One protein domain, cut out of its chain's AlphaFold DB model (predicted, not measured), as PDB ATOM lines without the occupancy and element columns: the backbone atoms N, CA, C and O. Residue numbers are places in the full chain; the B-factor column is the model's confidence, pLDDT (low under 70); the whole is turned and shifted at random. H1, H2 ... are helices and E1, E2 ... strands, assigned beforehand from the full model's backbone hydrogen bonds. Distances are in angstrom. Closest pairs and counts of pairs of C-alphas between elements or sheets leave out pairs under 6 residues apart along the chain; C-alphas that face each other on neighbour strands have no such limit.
ATOM      1  N   LEU A  23      42.950 143.296 -12.483       87.38
ATOM      2  CA  LEU A  23      41.533 142.993 -12.636       87.38
ATOM      3  C   LEU A  23      41.318 142.292 -13.978       87.38
ATOM      4  O   LEU A  23      41.710 142.805 -15.024       87.38
ATOM      5  N   MET A  24      40.680 141.131 -13.947       84.44
ATOM      6  CA  MET A  24      40.335 140.351 -15.127       84.44
ATOM      7  C   MET A  24      38.831 140.137 -15.174       84.44
ATOM      8  O   MET A  24      38.158 140.063 -14.145       84.44
ATOM      9  N   ARG A  25      38.308 139.998 -16.388       86.00
ATOM     10  CA  ARG A  25      36.926 139.603 -16.613       86.00
ATOM     11  C   ARG A  25      36.907 138.360 -17.479       86.00
ATOM     12  O   ARG A  25      37.550 138.327 -18.523       86.00
ATOM     13  N   ASP A  26      36.188 137.353 -17.022       82.56
ATOM     14  CA  ASP A  26      35.924 136.154 -17.794       82.56
ATOM     15  C   ASP A  26      34.963 136.489 -18.944       82.56
ATOM     16  O   ASP A  26      33.907 137.082 -18.729       82.56
ATOM     17  N   GLU A  27      35.347 136.144 -20.171       76.06
ATOM     18  CA  GLU A  27      34.593 136.498 -21.382       76.06
ATOM     19  C   GLU A  27      33.293 135.692 -21.522       76.06
ATOM     20  O   GLU A  27      32.316 136.176 -22.088       76.06
ATOM     21  N   VAL A  28      33.256 134.476 -20.970       77.69
ATOM     22  CA  VAL A  28      32.138 133.536 -21.136       77.69
ATOM     23  C   VAL A  28      31.058 133.770 -20.083       77.69
ATOM     24  O   VAL A  28      29.868 133.815 -20.380       77.69
ATOM     25  N   THR A  29      31.472 133.914 -18.831       86.06
ATOM     26  CA  THR A  29      30.606 134.041 -17.656       86.06
ATOM     27  C   THR A  29      30.415 135.492 -17.226       86.06
ATOM     28  O   THR A  29      29.522 135.789 -16.434       86.06
ATOM     29  N   GLY A  30      31.257 136.411 -17.710       85.69
ATOM     30  CA  GLY A  30      31.260 137.815 -17.306       85.69
ATOM     31  C   GLY A  30      31.770 138.059 -15.884       85.69
ATOM     32  O   GLY A  30      31.747 139.214 -15.440       85.69
ATOM     33  N   GLN A  31      32.201 137.008 -15.178       87.88
ATOM     34  CA  GLN A  31      32.667 137.077 -13.797       87.88
ATOM     35  C   GLN A  31      33.998 137.814 -13.695       87.88
ATOM     36  O   GLN A  31      34.834 137.779 -14.595       87.88
ATOM     37  N   ILE A  32      34.185 138.495 -12.571       88.94
ATOM     38  CA  ILE A  32      35.429 139.189 -12.273       88.94
ATOM     39  C   ILE A  32      36.371 138.215 -11.572       88.94
ATOM     40  O   ILE A  32      35.971 137.511 -10.649       88.94
ATOM     41  N   ALA A  33      37.629 138.227 -11.990       87.75
ATOM     42  CA  ALA A  33      38.726 137.575 -11.301       87.75
ATOM     43  C   ALA A  33      39.805 138.610 -10.984       87.75
ATOM     44  O   ALA A  33      39.977 139.590 -11.711       87.75
ATOM     45  N   VAL A  34      40.554 138.393  -9.911       89.12
ATOM     46  CA  VAL A  34      41.707 139.227  -9.570       89.12
ATOM     47  C   VAL A  34      42.964 138.383  -9.604       89.12
ATOM     48  O   VAL A  34      42.975 137.248  -9.139       89.12
ATOM     49  N   GLN A  35      44.028 138.934 -10.167       83.25
ATOM     50  CA  GLN A  35      45.346 138.331 -10.121       83.25
ATOM     51  C   GLN A  35      46.257 139.151  -9.215       83.25
ATOM     52  O   GLN A  35      46.360 140.371  -9.361       83.25
ATOM     53  N   VAL A  36      46.930 138.462  -8.299       81.19
ATOM     54  CA  VAL A  36      47.938 139.022  -7.398       81.19
ATOM     55  C   VAL A  36      49.218 138.222  -7.599       81.19
ATOM     56  O   VAL A  36      49.247 137.014  -7.363       81.19
ATOM     57  N   GLY A  37      50.259 138.869  -8.127       74.25
ATOM     58  CA  GLY A  37      51.466 138.164  -8.568       74.25
ATOM     59  C   GLY A  37      51.135 137.076  -9.601       74.25
ATOM     60  O   GLY A  37      50.593 137.373 -10.667       74.25
ATOM     61  N   GLY A  38      51.442 135.816  -9.279       67.62
ATOM     62  CA  GLY A  38      51.127 134.640 -10.106       67.62
ATOM     63  C   GLY A  38      49.811 133.925  -9.763       67.62
ATOM     64  O   GLY A  38      49.473 132.936 -10.410       67.62
ATOM     65  N   ARG A  39      49.061 134.375  -8.747       75.56
ATOM     66  CA  ARG A  39      47.845 133.691  -8.273       75.56
ATOM     67  C   ARG A  39      46.597 134.387  -8.792       75.56
ATOM     68  O   ARG A  39      46.490 135.609  -8.714       75.56
ATOM     69  N   ILE A  40      45.653 133.604  -9.309       85.31
ATOM     70  CA  ILE A  40      44.366 134.087  -9.813       85.31
ATOM     71  C   ILE A  40      43.269 133.649  -8.852       85.31
ATOM     72  O   ILE A  40      43.060 132.456  -8.652       85.31
ATOM     73  N   TYR A  41      42.533 134.616  -8.324       88.00
ATOM     74  CA  TYR A  41      41.377 134.407  -7.470       88.00
ATOM     75  C   TYR A  41      40.106 134.689  -8.267       88.00
ATOM     76  O   TYR A  41      39.905 135.794  -8.777       88.00
ATOM     77  N   ARG A  42      39.256 133.669  -8.393       88.81
ATOM     78  CA  ARG A  42      37.922 133.768  -9.012       88.81
ATOM     79  C   ARG A  42      36.810 133.780  -7.969       88.81
ATOM     80  O   ARG A  42      35.708 134.228  -8.263       88.81
ATOM     81  N   ASP A  43      37.115 133.325  -6.754       88.94
ATOM     82  CA  ASP A  43      36.214 133.354  -5.613       88.94
ATOM     83  C   ASP A  43      36.743 134.295  -4.521       88.94
ATOM     84  O   ASP A  43      37.928 134.319  -4.179       88.94
ATOM     85  N   VAL A  44      35.839 135.096  -3.958       89.31
ATOM     86  CA  VAL A  44      36.181 136.071  -2.918       89.31
ATOM     87  C   VAL A  44      36.518 135.409  -1.580       89.31
ATOM     88  O   VAL A  44      37.260 135.991  -0.794       89.31
ATOM     89  N   LYS A  45      35.991 134.215  -1.283       90.31
ATOM     90  CA  LYS A  45      36.329 133.470  -0.061       90.31
ATOM     91  C   LYS A  45      37.771 132.991  -0.118       90.31
ATOM     92  O   LYS A  45      38.476 133.167   0.866       90.31
ATOM     93  N   GLU A  46      38.211 132.469  -1.264       87.00
ATOM     94  CA  GLU A  46      39.611 132.075  -1.473       87.00
ATOM     95  C   GLU A  46      40.549 133.273  -1.327       87.00
ATOM     96  O   GLU A  46      41.587 133.178  -0.677       87.00
ATOM     97  N   LEU A  47      40.154 134.428  -1.873       87.06
ATOM     98  CA  LEU A  47      40.929 135.650  -1.708       87.06
ATOM     99  C   LEU A  47      40.992 136.084  -0.237       87.06
ATOM    100  O   LEU A  47      42.075 136.403   0.237       87.06
ATOM    101  N   LYS A  48      39.865 136.077   0.487       86.62
ATOM    102  CA  LYS A  48      39.784 136.469   1.907       86.62
ATOM    103  C   LYS A  48      40.581 135.569   2.845       86.62
ATOM    104  O   LYS A  48      41.043 136.046   3.874       86.62
ATOM    105  N   ASP A  49      40.700 134.289   2.510       85.44
ATOM    106  CA  ASP A  49      41.497 133.323   3.271       85.44
ATOM    107  C   ASP A  49      43.002 133.447   2.964       85.44
ATOM    108  O   ASP A  49      43.852 133.018   3.741       85.44
ATOM    109  N   SER A  50      43.352 134.073   1.837       81.19
ATOM    110  CA  SER A  50      44.736 134.270   1.420       81.19
ATOM    111  C   SER A  50      45.409 135.466   2.098       81.19
ATOM    112  O   SER A  50      44.779 136.471   2.434       81.19
ATOM    113  N   SER A  51      46.741 135.417   2.174       77.12
ATOM    114  CA  SER A  51      47.571 136.562   2.572       77.12
ATOM    115  C   SER A  51      47.489 137.744   1.595       77.12
ATOM    116  O   SER A  51      47.921 138.842   1.934       77.12
ATOM    117  N   ASP A  52      46.922 137.547   0.399       82.25
ATOM    118  CA  ASP A  52      46.763 138.598  -0.605       82.25
ATOM    119  C   ASP A  52      45.554 139.509  -0.324       82.25
ATOM    120  O   ASP A  52      45.494 140.611  -0.872       82.25
ATOM    121  N   TRP A  53      44.609 139.096   0.540       84.56
ATOM    122  CA  TRP A  53      43.376 139.845   0.834       84.56
ATOM    123  C   TRP A  53      43.647 141.310   1.163       84.56
ATOM    124  O   TRP A  53      43.083 142.203   0.533       84.56
ATOM    125  N   THR A  54      44.546 141.548   2.116       78.00
ATOM    126  CA  THR A  54      44.906 142.879   2.607       78.00
ATOM    127  C   THR A  54      45.370 143.785   1.466       78.00
ATOM    128  O   THR A  54      44.892 144.907   1.310       78.00
ATOM    129  N   ARG A  55      46.246 143.271   0.594       74.50
ATOM    130  CA  ARG A  55      46.775 143.998  -0.567       74.50
ATOM    131  C   ARG A  55      45.682 144.331  -1.582       74.50
ATOM    132  O   ARG A  55      45.666 145.442  -2.111       74.50
ATOM    133  N   VAL A  56      44.776 143.391  -1.859       85.75
ATOM    134  CA  VAL A  56      43.657 143.622  -2.787       85.75
ATOM    135  C   VAL A  56      42.650 144.610  -2.212       85.75
ATOM    136  O   VAL A  56      42.184 145.484  -2.938       85.75
ATOM    137  N   GLU A  57      42.330 144.500  -0.924       85.12
ATOM    138  CA  GLU A  57      41.404 145.396  -0.233       85.12
ATOM    139  C   GLU A  57      41.898 146.846  -0.282       85.12
ATOM    140  O   GLU A  57      41.135 147.742  -0.653       85.12
ATOM    141  N   TYR A  58      43.182 147.071   0.012       78.69
ATOM    142  CA  TYR A  58      43.789 148.395  -0.099       78.69
ATOM    143  C   TYR A  58      43.739 148.913  -1.533       78.69
ATOM    144  O   TYR A  58      43.128 149.952  -1.778       78.69
ATOM    145  N   ALA A  59      44.254 148.142  -2.495       83.00
ATOM    146  CA  ALA A  59      44.259 148.543  -3.899       83.00
ATOM    147  C   ALA A  59      42.851 148.863  -4.431       83.00
ATOM    148  O   ALA A  59      42.677 149.824  -5.175       83.00
ATOM    149  N   ALA A  60      41.835 148.089  -4.038       87.50
ATOM    150  CA  ALA A  60      40.451 148.323  -4.429       87.50
ATOM    151  C   ALA A  60      39.883 149.609  -3.811       87.50
ATOM    152  O   ALA A  60      39.175 150.350  -4.493       87.50
ATOM    153  N   ARG A  61      40.203 149.899  -2.544       84.88
ATOM    154  CA  ARG A  61      39.786 151.139  -1.877       84.88
ATOM    155  C   ARG A  61      40.454 152.358  -2.501       84.88
ATOM    156  O   ARG A  61      39.768 153.331  -2.796       84.88
ATOM    157  N   ASP A  62      41.759 152.293  -2.733       83.31
ATOM    158  CA  ASP A  62      42.514 153.355  -3.399       83.31
ATOM    159  C   ASP A  62      41.990 153.590  -4.818       83.31
ATOM    160  O   ASP A  62      41.740 154.727  -5.216       83.31
ATOM    161  N   PHE A  63      41.716 152.515  -5.558       86.00
ATOM    162  CA  PHE A  63      41.092 152.605  -6.872       86.00
ATOM    163  C   PHE A  63      39.697 153.241  -6.811       86.00
ATOM    164  O   PHE A  63      39.379 154.091  -7.638       86.00
ATOM    165  N   ALA A  64      38.871 152.886  -5.822       88.12
ATOM    166  CA  ALA A  64      37.548 153.480  -5.645       88.12
ATOM    167  C   ALA A  64      37.616 154.984  -5.335       88.12
ATOM    168  O   ALA A  64      36.794 155.741  -5.849       88.12
ATOM    169  N   LEU A  65      38.584 155.427  -4.530       85.50
ATOM    170  CA  LEU A  65      38.833 156.850  -4.267       85.50
ATOM    171  C   LEU A  65      39.285 157.573  -5.540       85.50
ATOM    172  O   LEU A  65      38.729 158.609  -5.901       85.50
ATOM    173  N   TRP A  66      40.223 156.982  -6.279       86.12
ATOM    174  CA  TRP A  66      40.703 157.533  -7.546       86.12
ATOM    175  C   TRP A  66      39.580 157.678  -8.584       86.12
ATOM    176  O   TRP A  66      39.468 158.715  -9.234       86.12
ATOM    177  N   MET A  67      38.694 156.683  -8.690       86.75
ATOM    178  CA  MET A  67      37.507 156.730  -9.555       86.75
ATOM    179  C   MET A  67      36.536 157.859  -9.175       86.75
ATOM    180  O   MET A  67      35.791 158.340 -10.026       86.75
ATOM    181  N   GLN A  68      36.547 158.290  -7.912       88.81
ATOM    182  CA  GLN A  68      35.764 159.421  -7.407       88.81
ATOM    183  C   GLN A  68      36.495 160.767  -7.561       88.81
ATOM    184  O   GLN A  68      35.948 161.807  -7.198       88.81
ATOM    185  N   GLY A  69      37.709 160.774  -8.123       87.19
ATOM    186  CA  GLY A  69      38.546 161.967  -8.257       87.19
ATOM    187  C   GLY A  69      39.217 162.398  -6.951       87.19
ATOM    188  O   GLY A  69      39.757 163.503  -6.882       87.19
ATOM    189  N   GLU A  70      39.193 161.551  -5.921       77.88
ATOM    190  CA  GLU A  70      39.839 161.828  -4.644       77.88
ATOM    191  C   GLU A  70      41.321 161.428  -4.676       77.88
ATOM    192  O   GLU A  70      41.693 160.430  -5.306       77.88
ATOM    193  N   PRO A  71      42.200 162.187  -4.000       75.50
ATOM    194  CA  PRO A  71      43.601 161.815  -3.895       75.50
ATOM    195  C   PRO A  71      43.735 160.511  -3.101       75.50
ATOM    196  O   PRO A  71      43.288 160.419  -1.956       75.50
ATOM    197  N   THR A  72      44.397 159.512  -3.684       73.75
ATOM    198  CA  THR A  72      44.756 158.287  -2.959       73.75
ATOM    199  C   THR A  72      45.710 158.626  -1.813       73.75
ATOM    200  O   THR A  72      46.706 159.327  -2.049       73.75
ATOM    201  N   PRO A  73      45.444 158.156  -0.582       71.00
ATOM    202  CA  PRO A  73      46.350 158.358   0.538       71.00
ATOM    203  C   PRO A  73      47.737 157.788   0.217       71.00
ATOM    204  O   PRO A  73      47.879 156.773  -0.461       71.00
ATOM    205  N   ALA A  74      48.790 158.454   0.697       61.03
ATOM    206  CA  ALA A  74      50.141 157.924   0.553       61.03
ATOM    207  C   ALA A  74      50.252 156.581   1.305       61.03
ATOM    208  O   ALA A  74      49.776 156.506   2.444       61.03
ATOM    209  N   PRO A  75      50.903 155.552   0.724       58.75
ATOM    210  CA  PRO A  75      51.064 154.266   1.392       58.75
ATOM    211  C   PRO A  75      51.799 154.484   2.712       58.75
ATOM    212  O   PRO A  75      52.871 155.109   2.739       58.75
ATOM    213  N   ARG A  76      51.226 153.998   3.819       56.06
ATOM    214  CA  ARG A  76      51.895 154.062   5.123       56.06
ATOM    215  C   ARG A  76      53.166 153.215   5.065       56.06
ATOM    216  O   ARG A  76      53.225 152.212   4.366       56.06
ATOM    217  N   THR A  77      54.211 153.620   5.778       46.78
ATOM    218  CA  THR A  77      55.541 152.976   5.752       46.78
ATOM    219  C   THR A  77      55.503 151.456   6.003       46.78
ATOM    220  O   THR A  77      56.364 150.734   5.504       46.78
ATOM    221  N   GLU A  78      54.487 150.959   6.715       45.72
ATOM    222  CA  GLU A  78      54.201 149.526   6.896       45.72
ATOM    223  C   GLU A  78      53.677 148.843   5.615       45.72
ATOM    224  O   GLU A  78      54.175 147.782   5.250       45.72
ATOM    225  N   GLU A  79      52.758 149.479   4.874       48.94
ATOM    226  CA  GLU A  79      52.239 148.985   3.585       48.94
ATOM    227  C   GLU A  79      53.346 148.909   2.532       48.94
ATOM    228  O   GLU A  79      53.375 147.966   1.750       48.94
ATOM    229  N   ARG A  80      54.308 149.843   2.540       49.62
ATOM    230  CA  ARG A  80      55.489 149.755   1.665       49.62
ATOM    231  C   ARG A  80      56.273 148.465   1.913       49.62
ATOM    232  O   ARG A  80      56.510 147.722   0.973       49.62
ATOM    233  N   ARG A  81      56.558 148.127   3.176       44.97
ATOM    234  CA  ARG A  81      57.276 146.891   3.537       44.97
ATOM    235  C   ARG A  81      56.527 145.613   3.176       44.97
ATOM    236  O   ARG A  81      57.180 144.628   2.859       44.97
ATOM    237  N   GLU A  82      55.199 145.619   3.221       44.44
ATOM    238  CA  GLU A  82      54.370 144.457   2.873       44.44
ATOM    239  C   GLU A  82      54.151 144.335   1.350       44.44
ATOM    240  O   GLU A  82      54.110 143.234   0.807       44.44
ATOM    241  N   LEU A  83      54.116 145.461   0.628       48.59
ATOM    242  CA  LEU A  83      54.124 145.518  -0.841       48.59
ATOM    243  C   LEU A  83      55.494 145.140  -1.432       48.59
ATOM    244  O   LEU A  83      55.548 144.612  -2.546       48.59
ATOM    245  N   GLU A  84      56.564 145.403  -0.676       43.47
ATOM    246  CA  GLU A  84      57.967 145.061  -0.944       43.47
ATOM    247  C   GLU A  84      58.379 143.699  -0.355       43.47
ATOM    248  O   GLU A  84      59.493 143.239  -0.616       43.47
ATOM    249  N   ALA A  85      57.513 143.038   0.423       36.88
ATOM    250  CA  ALA A  85      57.810 141.718   0.957       36.88
ATOM    251  C   ALA A  85      57.894 140.734  -0.222       36.88
ATOM    252  O   ALA A  85      56.908 140.554  -0.943       36.88
TER     253      ALA A  85
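This is residues 23 to 85 of the 158 residues of an uncharacterized protein of Chloroflexi bacterium (UniProt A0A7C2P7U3). A small three-stranded sheet with the short helix H1 over one face makes one part of the domain; beyond it comes the long helix H2, which only grazes the sheet. After H2, residues 68 to 76 fold back to a short third helix, H3, close to the first part of H2 and away from the sheet. The printed part has 63 residues with three named strands and three named helices, in the order E1, E2, E3, H1, H2, H3; the sheet, in the order E1, E2, E3, is antiparallel, and the class is mixed, helices and strands. The whole is only just loose, close to compact, with a radius of gyration of the C-alphas of 13.2 A and spans of 39 by 29 by 17 A.

E1 is residues 23 to 25, 7.0 A long, and begins at C-alpha 23 (41.533, 142.993, -12.636). E2 is residues 32 to 36, 13.4 A, and E3 is residues 39 to 41, 6.6 A. H1 is residues 44 to 49, 8.6 A. H2, the longest helix, is residues 53 to 67, 20.7 A, from C-alpha 53 at (43.376, 139.845, 0.834). H3 is residues 77 to 83, 10.1 A, and ends at C-alpha 83 (54.124, 145.518, -0.841).

E1, E2 and E3 form a meander, each strand the antiparallel neighbour of the one before, with E1 and E3 as edge strands. The hairpin E1 and E2 has N 24 and O 33 within hydrogen-bond range, 2.8 A. The hairpin E2 and E3 has N 41 and O 34 within range, 2.8 A. The pairing is staggered: E2 pairs with E1 over residues 32 to 34 and with E3 over residues 34 to 36. H1 is on the sheet at a height over the sheet of 9.6 A, over E3 and along the strands, at 11 degrees to E3 on the local plane. H2 only grazes the sheet, with its residues 53 to 60. H1 and H2 are close but not clearly touching; their closest C-alphas, of Leu 47 and Trp 53, are 5.5 A apart. H2 and H3 are close but not clearly touching, with closest C-alphas Arg 55 and Leu 83 at 7.5 A; they run opposite ways at a steep tilt of 69.9 degrees, only just short of about perpendicular. H3 is not on the sheet and is apart from H1. Every O i to N i+4 pair is within range in H1 and H2, and 2 of 3 in H3.

The C-alphas farthest apart, of Val 28 and Thr 77, are 40.6 A apart. The printed part has no cut and no long link. Mean pLDDT of the printed part is 76.8; residue 38 and residues 74 to 85 are under 70.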